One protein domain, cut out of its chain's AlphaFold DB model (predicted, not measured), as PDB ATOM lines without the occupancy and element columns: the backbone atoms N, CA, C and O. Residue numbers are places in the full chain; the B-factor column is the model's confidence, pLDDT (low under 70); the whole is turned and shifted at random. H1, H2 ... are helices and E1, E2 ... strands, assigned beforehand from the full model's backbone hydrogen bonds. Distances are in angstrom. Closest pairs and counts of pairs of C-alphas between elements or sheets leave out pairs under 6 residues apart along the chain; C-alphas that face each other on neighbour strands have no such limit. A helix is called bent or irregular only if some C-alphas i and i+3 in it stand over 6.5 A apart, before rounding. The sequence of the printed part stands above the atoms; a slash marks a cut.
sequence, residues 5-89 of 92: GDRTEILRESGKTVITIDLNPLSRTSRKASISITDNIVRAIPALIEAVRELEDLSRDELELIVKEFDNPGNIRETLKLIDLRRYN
ATOM      1  N   GLY A   5     -43.998  32.924   3.849       91.38
ATOM      2  CA  GLY A   5     -43.648  33.004   2.430       91.38
ATOM      3  C   GLY A   5     -43.319  34.425   1.961       91.38
ATOM      4  O   GLY A   5     -42.492  34.591   1.065       91.38
ATOM      5  N   ASP A   6     -43.924  35.449   2.565       94.00
ATOM      6  CA  ASP A   6     -43.618  36.847   2.246       94.00
ATOM      7  C   ASP A   6     -42.320  37.289   2.940       94.00
ATOM      8  O   ASP A   6     -41.487  37.961   2.336       94.00
ATOM      9  N   ARG A   7     -42.080  36.839   4.183       95.62
ATOM     10  CA  ARG A   7     -40.796  37.071   4.878       95.62
ATOM     11  C   ARG A   7     -39.627  36.458   4.112       95.62
ATOM     12  O   ARG A   7     -38.583  37.090   3.980       95.62
ATOM     13  N   THR A   8     -39.815  35.248   3.590       96.06
ATOM     14  CA  THR A   8     -38.813  34.557   2.768       96.06
ATOM     15  C   THR A   8     -38.476  35.354   1.512       96.06
ATOM     16  O   THR A   8     -37.301  35.511   1.193       96.06
ATOM     17  N   GLU A   9     -39.488  35.891   0.827       95.44
ATOM     18  CA  GLU A   9     -39.295  36.727  -0.363       95.44
ATOM     19  C   GLU A   9     -38.467  37.970  -0.051       95.44
ATOM     20  O   GLU A   9     -37.428  38.177  -0.668       95.44
ATOM     21  N   ILE A  10     -38.858  38.727   0.978       96.75
ATOM     22  CA  ILE A  10     -38.163  39.956   1.382       96.75
ATOM     23  C   ILE A  10     -36.696  39.671   1.729       96.75
ATOM     24  O   ILE A  10     -35.802  40.425   1.340       96.75
ATOM     25  N   LEU A  11     -36.418  38.577   2.448       96.88
ATOM     26  CA  LEU A  11     -35.048  38.182   2.782       96.88
ATOM     27  C   LEU A  11     -34.228  37.845   1.527       96.88
ATOM     28  O   LEU A  11     -33.072  38.258   1.429       96.88
ATOM     29  N   ARG A  12     -34.822  37.139   0.557       96.19
ATOM     30  CA  ARG A  12     -34.174  36.794  -0.718       96.19
ATOM     31  C   ARG A  12     -33.898  38.027  -1.569       96.19
ATOM     32  O   ARG A  12     -32.781  38.174  -2.059       96.19
ATOM     33  N   GLU A  13     -34.874  38.923  -1.696       96.19
ATOM     34  CA  GLU A  13     -34.734  40.208  -2.395       96.19
ATOM     35  C   GLU A  13     -33.674  41.100  -1.736       96.19
ATOM     36  O   GLU A  13     -32.942  41.813  -2.416       96.19
ATOM     37  N   SER A  14     -33.511  40.984  -0.415       97.19
ATOM     38  CA  SER A  14     -32.449  41.648   0.355       97.19
ATOM     39  C   SER A  14     -31.079  40.952   0.253       97.19
ATOM     40  O   SER A  14     -30.174  41.243   1.040       97.19
ATOM     41  N   GLY A  15     -30.915  39.998  -0.668       96.25
ATOM     42  CA  GLY A  15     -29.654  39.302  -0.924       96.25
ATOM     43  C   GLY A  15     -29.258  38.277   0.142       96.25
ATOM     44  O   GLY A  15     -28.093  37.887   0.204       96.25
ATOM     45  N   LYS A  16     -30.183  37.838   1.005       97.56
ATOM     46  CA  LYS A  16     -29.902  36.777   1.981       97.56
ATOM     47  C   LYS A  16     -30.077  35.397   1.352       97.56
ATOM     48  O   LYS A  16     -31.012  35.145   0.588       97.56
ATOM     49  N   THR A  17     -29.199  34.479   1.740       97.00
ATOM     50  CA  THR A  17     -29.411  33.045   1.537       97.00
ATOM     51  C   THR A  17     -30.416  32.569   2.574       97.00
ATOM     52  O   THR A  17     -30.162  32.673   3.773       97.00
ATOM     53  N   VAL A  18     -31.567  32.079   2.121       97.81
ATOM     54  CA  VAL A  18     -32.627  31.589   3.008       97.81
ATOM     55  C   VAL A  18     -32.699  30.078   2.899       97.81
ATOM     56  O   VAL A  18     -32.912  29.550   1.810       97.81
ATOM     57  N   ILE A  19     -32.537  29.396   4.027       97.56
ATOM     58  CA  ILE A  19     -32.663  27.944   4.135       97.56
ATOM     59  C   ILE A  19     -33.933  27.654   4.928       97.56
ATOM     60  O   ILE A  19     -34.141  28.248   5.986       97.56
ATOM     61  N   THR A  20     -34.779  26.762   4.421       97.69
ATOM     62  CA  THR A  20     -36.001  26.336   5.109       97.69
ATOM     63  C   THR A  20     -36.029  24.826   5.294       97.69
ATOM     64  O   THR A  20     -35.582  24.080   4.424       97.69
ATOM     65  N   ILE A  21     -36.587  24.380   6.419       97.75
ATOM     66  CA  ILE A  21     -36.987  22.989   6.646       97.75
ATOM     67  C   ILE A  21     -38.512  22.991   6.674       97.75
ATOM     68  O   ILE A  21     -39.111  23.609   7.554       97.75
ATOM     69  N   ASP A  22     -39.138  22.357   5.690       96.88
ATOM     70  CA  ASP A  22     -40.591  22.380   5.522       96.88
ATOM     71  C   ASP A  22     -41.066  21.058   4.920       96.88
ATOM     72  O   ASP A  22     -40.588  20.629   3.873       96.88
ATOM     73  N   LEU A  23     -42.048  20.425   5.558       96.06
ATOM     74  CA  LEU A  23     -42.649  19.180   5.080       96.06
ATOM     75  C   LEU A  23     -43.357  19.336   3.731       96.06
ATOM     76  O   LEU A  23     -43.549  18.346   3.028       96.06
ATOM     77  N   ASN A  24     -43.780  20.551   3.376       95.25
ATOM     78  CA  ASN A  24     -44.481  20.813   2.133       95.25
ATOM     79  C   ASN A  24     -43.530  21.410   1.073       95.25
ATOM     80  O   ASN A  24     -43.229  22.611   1.119       95.25
ATOM     81  N   PRO A  25     -43.127  20.636   0.046       95.62
ATOM     82  CA  PRO A  25     -42.246  21.134  -1.013       95.62
ATOM     83  C   PRO A  25     -42.919  22.200  -1.897       95.62
ATOM     84  O   PRO A  25     -42.238  22.953  -2.593       95.62
ATOM     85  N   LEU A  26     -44.253  22.299  -1.870       95.81
ATOM     86  CA  LEU A  26     -45.033  23.258  -2.658       95.81
ATOM     87  C   LEU A  26     -45.386  24.540  -1.897       95.81
ATOM     88  O   LEU A  26     -46.035  25.420  -2.473       95.81
ATOM     89  N   SER A  27     -44.989  24.664  -0.626       96.62
ATOM     90  CA  SER A  27     -45.284  25.861   0.161       96.62
ATOM     91  C   SER A  27     -44.657  27.110  -0.475       96.62
ATOM     92  O   SER A  27     -43.648  27.049  -1.188       96.62
ATOM     93  N   ARG A  28     -45.257  28.282  -0.218       95.81
ATOM     94  CA  ARG A  28     -44.703  29.564  -0.692       95.81
ATOM     95  C   ARG A  28     -43.284  29.781  -0.151       95.81
ATOM     96  O   ARG A  28     -42.448  30.297  -0.883       95.81
ATOM     97  N   THR A  29     -43.014  29.350   1.081       96.88
ATOM     98  CA  THR A  29     -41.691  29.378   1.723       96.88
ATOM     99  C   THR A  29     -40.697  28.496   0.964       96.88
ATOM    100  O   THR A  29     -39.699  29.007   0.458       96.88
ATOM    101  N   SER A  30     -41.012  27.207   0.782       96.94
ATOM    102  CA  SER A  30     -40.155  26.232   0.091       96.94
ATOM    103  C   SER A  30     -39.804  26.663  -1.326       96.94
ATOM    104  O   SER A  30     -38.658  26.540  -1.743       96.94
ATOM    105  N   ARG A  31     -40.767  27.215  -2.069       96.12
ATOM    106  CA  ARG A  31     -40.549  27.647  -3.456       96.12
ATOM    107  C   ARG A  31     -39.696  28.910  -3.586       96.12
ATOM    108  O   ARG A  31     -39.115  29.120  -4.646       96.12
ATOM    109  N   LYS A  32     -39.662  29.766  -2.562       96.31
ATOM    110  CA  LYS A  32     -38.938  31.049  -2.590       96.31
ATOM    111  C   LYS A  32     -37.561  30.978  -1.929       96.31
ATOM    112  O   LYS A  32     -36.694  31.789  -2.256       96.31
ATOM    113  N   ALA A  33     -37.351  30.036  -1.012       97.75
ATOM    114  CA  ALA A  33     -36.082  29.851  -0.319       97.75
ATOM    115  C   ALA A  33     -34.922  29.550  -1.290       97.75
ATOM    116  O   ALA A  33     -35.114  29.046  -2.398       97.75
ATOM    117  N   SER A  34     -33.698  29.860  -0.856       97.81
ATOM    118  CA  SER A  34     -32.472  29.483  -1.568       97.81
ATOM    119  C   SER A  34     -32.247  27.979  -1.521       97.81
ATOM    120  O   SER A  34     -31.770  27.417  -2.497       97.81
ATOM    121  N   ILE A  35     -32.576  27.350  -0.390       97.88
ATOM    122  CA  ILE A  35     -32.434  25.916  -0.143       97.88
ATOM    123  C   ILE A  35     -33.639  25.450   0.671       97.88
ATOM    124  O   ILE A  35     -33.982  26.072   1.679       97.88
ATOM    125  N   SER A  36     -34.256  24.351   0.247       97.81
ATOM    126  CA  SER A  36     -35.415  23.760   0.914       97.81
ATOM    127  C   SER A  36     -35.151  22.300   1.254       97.81
ATOM    128  O   SER A  36     -34.936  21.476   0.368       97.81
ATOM    129  N   ILE A  37     -35.199  21.977   2.542       98.06
ATOM    130  CA  ILE A  37     -35.099  20.611   3.053       98.06
ATOM    131  C   ILE A  37     -36.519  20.115   3.316       98.06
ATOM    132  O   ILE A  37     -37.184  20.574   4.249       98.06
ATOM    133  N   THR A  38     -36.996  19.187   2.484       97.50
ATOM    134  CA  THR A  38     -38.327  18.589   2.643       97.50
ATOM    135  C   THR A  38     -38.284  17.383   3.564       97.50
ATOM    136  O   THR A  38     -38.274  16.237   3.122       97.50
ATOM    137  N   ASP A  39     -38.250  17.653   4.867       97.56
ATOM    138  CA  ASP A  39     -38.293  16.622   5.899       97.56
ATOM    139  C   ASP A  39     -38.861  17.174   7.220       97.56
ATOM    140  O   ASP A  39     -39.046  18.378   7.404       97.56
ATOM    141  N   ASN A  40     -39.173  16.282   8.157       97.94
ATOM    142  CA  ASN A  40     -39.552  16.659   9.507       97.94
ATOM    143  C   ASN A  40     -38.328  17.206  10.249       97.94
ATOM    144  O   ASN A  40     -37.287  16.555  10.273       97.94
ATOM    145  N   ILE A  41     -38.473  18.345  10.929       97.31
ATOM    146  CA  ILE A  41     -37.373  18.994  11.659       97.31
ATOM    147  C   ILE A  41     -36.662  18.070  12.663       97.31
ATOM    148  O   ILE A  41     -35.445  18.149  12.804       97.31
ATOM    149  N   VAL A  42     -37.390  17.151  13.308       98.12
ATOM    150  CA  VAL A  42     -36.829  16.193  14.276       98.12
ATOM    151  C   VAL A  42     -35.855  15.216  13.608       98.12
ATOM    152  O   VAL A  42     -34.917  14.765  14.257       98.12
ATOM    153  N   ARG A  43     -36.043  14.909  12.318       98.12
ATOM    154  CA  ARG A  43     -35.125  14.075  11.521       98.12
ATOM    155  C   ARG A  43     -34.073  14.902  10.788       98.12
ATOM    156  O   ARG A  43     -32.907  14.518  10.758       98.12
ATOM    157  N   ALA A  44     -34.480  16.053  10.256       97.94
ATOM    158  CA  ALA A  44     -33.635  16.922   9.451       97.94
ATOM    159  C   ALA A  44     -32.441  17.472  10.239       97.94
ATOM    160  O   ALA A  44     -31.332  17.501   9.719       97.94
ATOM    161  N   ILE A  45     -32.647  17.901  11.491       98.19
ATOM    162  CA  ILE A  45     -31.573  18.510  12.288       98.19
ATOM    163  C   ILE A  45     -30.458  17.501  12.617       98.19
ATOM    164  O   ILE A  45     -29.302  17.825  12.348       98.19
ATOM    165  N   PRO A  46     -30.741  16.285  13.128       98.25
ATOM    166  CA  PRO A  46     -29.704  15.267  13.297       98.25
ATOM    167  C   PRO A  46     -28.994  14.905  11.989       98.25
ATOM    168  O   PRO A  46     -27.769  14.872  11.964       98.25
ATOM    169  N   ALA A  47     -29.739  14.703  10.894       98.12
ATOM    170  CA  ALA A  47     -29.148  14.392   9.591       98.12
ATOM    171  C   ALA A  47     -28.216  15.507   9.091       98.12
ATOM    172  O   ALA A  47     -27.147  15.224   8.560       98.12
ATOM    173  N   LEU A  48     -28.584  16.774   9.308       97.25
ATOM    174  CA  LEU A  48     -27.744  17.918   8.961       97.25
ATOM    175  C   LEU A  48     -26.449  17.948   9.783       97.25
ATOM    176  O   LEU A  48     -25.403  18.280   9.241       97.25
ATOM    177  N   ILE A  49     -26.500  17.599  11.072       97.81
ATOM    178  CA  ILE A  49     -25.303  17.531  11.927       97.81
ATOM    179  C   ILE A  49     -24.340  16.451  11.426       97.81
ATOM    180  O   ILE A  49     -23.142  16.713  11.345       97.81
ATOM    181  N   GLU A  50     -24.847  15.268  11.074       98.12
ATOM    182  CA  GLU A  50     -24.001  14.206  10.515       98.12
ATOM    183  C   GLU A  50     -23.425  14.614   9.152       98.12
ATOM    184  O   GLU A  50     -22.218  14.510   8.955       98.12
ATOM    185  N   ALA A  51     -24.234  15.207   8.267       96.25
ATOM    186  CA  ALA A  51     -23.751  15.723   6.987       96.25
ATOM    187  C   ALA A  51     -22.660  16.796   7.156       96.25
ATOM    188  O   ALA A  51     -21.699  16.828   6.396       96.25
ATOM    189  N   VAL A  52     -22.764  17.670   8.164       96.88
ATOM    190  CA  VAL A  52     -21.716  18.664   8.459       96.88
ATOM    191  C   VAL A  52     -20.402  17.991   8.858       96.88
ATOM    192  O   VAL A  52     -19.353  18.448   8.416       96.88
ATOM    193  N   ARG A  53     -20.447  16.914   9.653       97.31
ATOM    194  CA  ARG A  53     -19.245  16.147  10.020       97.31
ATOM    195  C   ARG A  53     -18.625  15.459   8.810       97.31
ATOM    196  O   ARG A  53     -17.417  15.494   8.651       97.31
ATOM    197  N   GLU A  54     -19.436  14.879   7.931       96.69
ATOM    198  CA  GLU A  54     -18.940  14.230   6.707       96.69
ATOM    199  C   GLU A  54     -18.249  15.210   5.747       96.69
ATOM    200  O   GLU A  54     -17.360  14.822   4.993       96.69
ATOM    201  N   LEU A  55     -18.654  16.481   5.771       96.81
ATOM    202  CA  LEU A  55     -18.118  17.530   4.907       96.81
ATOM    203  C   LEU A  55     -16.955  18.310   5.547       96.81
ATOM    204  O   LEU A  55     -16.405  19.194   4.890       96.81
ATOM    205  N   GLU A  56     -16.581  18.026   6.801       95.50
ATOM    206  CA  GLU A  56     -15.620  18.845   7.559       95.50
ATOM    207  C   GLU A  56     -14.190  18.790   7.002       95.50
ATOM    208  O   GLU A  56     -13.459  19.778   7.085       95.50
ATOM    209  N   ASP A  57     -13.825  17.663   6.389       95.69
ATOM    210  CA  ASP A  57     -12.502  17.425   5.807       95.69
ATOM    211  C   ASP A  57     -12.366  17.947   4.364       95.69
ATOM    212  O   ASP A  57     -11.271  17.913   3.793       95.69
ATOM    213  N   LEU A  58     -13.453  18.432   3.753       97.44
ATOM    214  CA  LEU A  58     -13.415  18.961   2.390       97.44
ATOM    215  C   LEU A  58     -12.769  20.344   2.338       97.44
ATOM    216  O   LEU A  58     -12.922  21.190   3.225       97.44
ATOM    217  N   SER A  59     -12.072  20.614   1.238       98.00
ATOM    218  CA  SER A  59     -11.516  21.935   0.985       98.00
ATOM    219  C   SER A  59     -12.614  22.968   0.728       98.00
ATOM    220  O   SER A  59     -13.730  22.670   0.299       98.00
ATOM    221  N   ARG A  60     -12.269  24.242   0.939       97.38
ATOM    222  CA  ARG A  60     -13.177  25.366   0.678       97.38
ATOM    223  C   ARG A  60     -13.687  25.380  -0.766       97.38
ATOM    224  O   ARG A  60     -14.858  25.677  -0.973       97.38
ATOM    225  N   ASP A  61     -12.835  25.038  -1.728       98.19
ATOM    226  CA  ASP A  61     -13.190  25.026  -3.150       98.19
ATOM    227  C   ASP A  61     -14.193  23.906  -3.472       98.19
ATOM    228  O   ASP A  61     -15.133  24.118  -4.238       98.19
ATOM    229  N   GLU A  62     -14.049  22.734  -2.841       98.06
ATOM    230  CA  GLU A  62     -15.008  21.628  -2.961       98.06
ATOM    231  C   GLU A  62     -16.372  22.004  -2.364       98.06
ATOM    232  O   GLU A  62     -17.408  21.801  -2.998       98.06
ATOM    233  N   LEU A  63     -16.382  22.627  -1.181       97.94
ATOM    234  CA  LEU A  63     -17.612  23.108  -0.545       97.94
ATOM    235  C   LEU A  63     -18.301  24.205  -1.371       97.94
ATOM    236  O   LEU A  63     -19.527  24.204  -1.514       97.94
ATOM    237  N   GLU A  64     -17.535  25.137  -1.942       97.62
ATOM    238  CA  GLU A  64     -18.070  26.182  -2.819       97.62
ATOM    239  C   GLU A  64     -18.673  25.602  -4.104       97.62
ATOM    240  O   GLU A  64     -19.703  26.101  -4.566       97.62
ATOM    241  N   LEU A  65     -18.086  24.535  -4.656       97.75
ATOM    242  CA  LEU A  65     -18.640  23.842  -5.816       97.75
ATOM    243  C   LEU A  65     -20.007  23.220  -5.498       97.75
ATOM    244  O   LEU A  65     -20.958  23.465  -6.240       97.75
ATOM    245  N   ILE A  66     -20.134  22.520  -4.363       96.56
ATOM    246  CA  ILE A  66     -21.404  21.925  -3.905       96.56
ATOM    247  C   ILE A  66     -22.502  22.993  -3.812       96.56
ATOM    248  O   ILE A  66     -23.612  22.805  -4.311       96.56
ATOM    249  N   VAL A  67     -22.194  24.142  -3.201       95.94
ATOM    250  CA  VAL A  67     -23.158  25.245  -3.065       95.94
ATOM    251  C   VAL A  67     -23.516  25.846  -4.426       95.94
ATOM    252  O   VAL A  67     -24.680  26.167  -4.663       95.94
ATOM    253  N   LYS A  68     -22.538  26.011  -5.321       96.50
ATOM    254  CA  LYS A  68     -22.734  26.614  -6.646       96.50
ATOM    255  C   LYS A  68     -23.586  25.745  -7.572       96.50
ATOM    256  O   LYS A  68     -24.320  26.290  -8.395       96.50
ATOM    257  N   GLU A  69     -23.470  24.427  -7.465       96.69
ATOM    258  CA  GLU A  69     -24.206  23.471  -8.300       96.69
ATOM    259  C   GLU A  69     -25.622  23.178  -7.786       96.69
ATOM    260  O   GLU A  69     -26.438  22.611  -8.514       96.69
ATOM    261  N   PHE A  70     -25.948  23.582  -6.556       97.44
ATOM    262  CA  PHE A  70     -27.253  23.317  -5.968       97.44
ATOM    263  C   PHE A  70     -28.389  24.112  -6.645       97.44
ATOM    264  O   PHE A  70     -28.395  25.344  -6.662       97.44
ATOM    265  N   ASP A  71     -29.407  23.397  -7.135       97.75
ATOM    266  CA  ASP A  71     -30.615  23.952  -7.761       97.75
ATOM    267  C   ASP A  71     -31.870  23.618  -6.939       97.75
ATOM    268  O   ASP A  71     -32.398  22.504  -6.988       97.75
ATOM    269  N   ASN A  72     -32.387  24.597  -6.187       97.69
ATOM    270  CA  ASN A  72     -33.568  24.389  -5.343       97.69
ATOM    271  C   ASN A  72     -34.854  24.065  -6.141       97.69
ATOM    272  O   ASN A  72     -35.560  23.124  -5.769       97.69
ATOM    273  N   PRO A  73     -35.185  24.768  -7.247       97.38
ATOM    274  CA  PRO A  73     -36.242  24.339  -8.167       97.38
ATOM    275  C   PRO A  73     -36.124  22.881  -8.639       97.38
ATOM    276  O   PRO A  73     -37.136  22.174  -8.693       97.38
ATOM    277  N   GLY A  74     -34.914  22.426  -8.976       97.94
ATOM    278  CA  GLY A  74     -34.621  21.035  -9.323       97.94
ATOM    279  C   GLY A  74     -34.882  20.078  -8.159       97.94
ATOM    280  O   GLY A  74     -35.629  19.114  -8.316       97.94
ATOM    281  N   ASN A  75     -34.371  20.400  -6.969       97.56
ATOM    282  CA  ASN A  75     -34.591  19.643  -5.733       97.56
ATOM    283  C   ASN A  75     -36.088  19.472  -5.393       97.56
ATOM    284  O   ASN A  75     -36.541  18.367  -5.085       97.56
ATOM    285  N   ILE A  76     -36.891  20.536  -5.520       97.38
ATOM    286  CA  ILE A  76     -38.349  20.475  -5.312       97.38
ATOM    287  C   ILE A  76     -39.005  19.548  -6.338       97.38
ATOM    288  O   ILE A  76     -39.864  18.741  -5.984       97.38
ATOM    289  N   ARG A  77     -38.606  19.637  -7.613       97.69
ATOM    290  CA  ARG A  77     -39.144  18.777  -8.675       97.69
ATOM    291  C   ARG A  77     -38.866  17.303  -8.393       97.69
ATOM    292  O   ARG A  77     -39.767  16.483  -8.550       97.69
ATOM    293  N   GLU A  78     -37.663  16.984  -7.936       96.75
ATOM    294  CA  GLU A  78     -37.269  15.608  -7.638       96.75
ATOM    295  C   GLU A  78     -37.963  15.073  -6.391       96.75
ATOM    296  O   GLU A  78     -38.477  13.956  -6.404       96.75
ATOM    297  N   THR A  79     -38.132  15.918  -5.375       96.06
ATOM    298  CA  THR A  79     -38.965  15.608  -4.208       96.06
ATOM    299  C   THR A  79     -40.402  15.266  -4.615       96.06
ATOM    300  O   THR A  79     -40.966  14.279  -4.145       96.06
ATOM    301  N   LEU A  80     -41.004  16.031  -5.532       95.69
ATOM    302  CA  LEU A  80     -42.358  15.755  -6.022       95.69
ATOM    303  C   LEU A  80     -42.442  14.444  -6.806       95.69
ATOM    304  O   LEU A  80     -43.410  13.707  -6.628       95.69
ATOM    305  N   LYS A  81     -41.435  14.124  -7.631       95.25
ATOM    306  CA  LYS A  81     -41.367  12.825  -8.318       95.25
ATOM    307  C   LYS A  81     -41.310  11.673  -7.320       95.25
ATOM    308  O   LYS A  81     -42.007  10.685  -7.513       95.25
ATOM    309  N   LEU A  82     -40.525  11.798  -6.249       92.69
ATOM    310  CA  LEU A  82     -40.445  10.778  -5.199       92.69
ATOM    311  C   LEU A  82     -41.789  10.581  -4.487       92.69
ATOM    312  O   LEU A  82     -42.210   9.447  -4.274       92.69
ATOM    313  N   ILE A  83     -42.489  11.672  -4.160       91.62
ATOM    314  CA  ILE A  83     -43.826  11.613  -3.549       91.62
ATOM    315  C   ILE A  83     -44.828  10.932  -4.490       91.62
ATOM    316  O   ILE A  83     -45.606  10.087  -4.047       91.62
ATOM    317  N   ASP A  84     -44.806  11.268  -5.783       91.00
ATOM    318  CA  ASP A  84     -45.697  10.655  -6.772       91.00
ATOM    319  C   ASP A  84     -45.378   9.166  -6.981       91.00
ATOM    320  O   ASP A  84     -46.281   8.336  -6.974       91.00
ATOM    321  N   LEU A  85     -44.100   8.779  -7.048       86.19
ATOM    322  CA  LEU A  85     -43.692   7.371  -7.115       86.19
ATOM    323  C   LEU A  85     -44.173   6.570  -5.897       86.19
ATOM    324  O   LEU A  85     -44.714   5.476  -6.060       86.19
ATOM    325  N   ARG A  86     -44.045   7.132  -4.688       85.25
ATOM    326  CA  ARG A  86     -44.548   6.525  -3.444       85.25
ATOM    327  C   ARG A  86     -46.060   6.380  -3.413       85.25
ATOM    328  O   ARG A  86     -46.575   5.433  -2.827       85.25
ATOM    329  N   ARG A  87     -46.787   7.281  -4.077       84.25
ATOM    330  CA  ARG A  87     -48.243   7.170  -4.215       84.25
ATOM    331  C   ARG A  87     -48.653   5.881  -4.931       84.25
ATOM    332  O   ARG A  87     -49.694   5.322  -4.598       84.25
ATOM    333  N   TYR A  88     -47.853   5.419  -5.893       82.00
ATOM    334  CA  TYR A  88     -48.114   4.181  -6.634       82.00
ATOM    335  C   TYR A  88     -47.410   2.954  -6.040       82.00
ATOM    336  O   TYR A  88     -47.861   1.839  -6.277       82.00
ATOM    337  N   ASN A  89     -46.347   3.151  -5.256       81.50
ATOM    338  CA  ASN A  89     -45.563   2.093  -4.622       81.50
ATOM    339  C   ASN A  89     -45.245   2.481  -3.164       81.50
ATOM    340  O   ASN A  89     -44.168   3.015  -2.900       81.50
TER     341      ASN A  89
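This is residues 5 to 89 of the 92 residues of the protein "DUF137 domain-containing protein" of Methanothermobacter sp (UniProt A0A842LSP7). A small patch of two short parallel strands, E1 and E2, lies near the middle, with the short helices H2 and H1 stacked off one side of it and three longer helices, H3, H4 and H5, spreading away from it. H3 leads out from the patch and H4 leads back at a distance, an open loop whose tip sticks out with residues 49 to 54 and 56 to 62; H5 starts beside E2 and runs away to a free end at residues 84 to 89. The printed part has 85 residues, with five named helices and two named strands in the order H1, E1, H2, E2, H3, H4, H5, and is mostly helix. It is only just compact, close to loose, with a radius of gyration of the C-alphas of 14.3 A and spans of 40 by 35 by 24 A.

H1 is residues 5 to 13, 12.4 A long, beginning at C-alpha 5 at (-43.648, 33.004, 2.430). E1 is residues 19 to 21, H2 residues 28 to 32 and E2 residues 35 to 37. H3, residues 41 to 54, is 19.7 A long and begins at C-alpha 41 at (-37.373, 18.994, 11.659). It is neither bent nor irregular, but only just: C-alphas 42 and 45 are 6.1 A apart. H4, residues 60 to 69, measures 14.3 A. H5, residues 72 to 88, measures 24.9 A and ends at C-alpha 88 at (-48.114, 4.181, -6.634).

E1 and E2 are parallel neighbours at 15 degrees, with N 20 and O 35 at 2.9 A and N 37 and O 20 at 2.8 A, both within hydrogen-bond range. E1, H2 and E2 form a strand-helix-strand unit, two parallel strands with a helix between them along the chain, and its crossover is right-handed. The closest C-alphas of H2 and E2, those of Ser 30 and Ser 36, are 5.4 A apart. H1 and H2 touch, closest at the C-alphas of Gly 5 and Thr 29, 4.2 A. H2 and H5 only just touch, with 3 pairs of C-alphas within 8 A, the closest those of Arg 31 and Pro 73 at 7.2 A; H5 does so with residues 72 to 76 alone. The closest C-alphas of E2 and H5 are those of Ile 35 and Asn 72, 5.5 A. Those of E1 and H3 are Ile 21 and Ile 41, 6.4 A. H3 and H4 touch no helix, and are apart from each other. Every O i to N i+4 pair is within hydrogen-bond range in H1, H2, H4 and H5, and 9 of 10 are in H3.

The C-alphas farthest apart are those of Ser 14 and Asn 89, 42.0 A. The printed part has no cut and no long link. Mean pLDDT of the printed part is 96.0, and no printed residue is under 70.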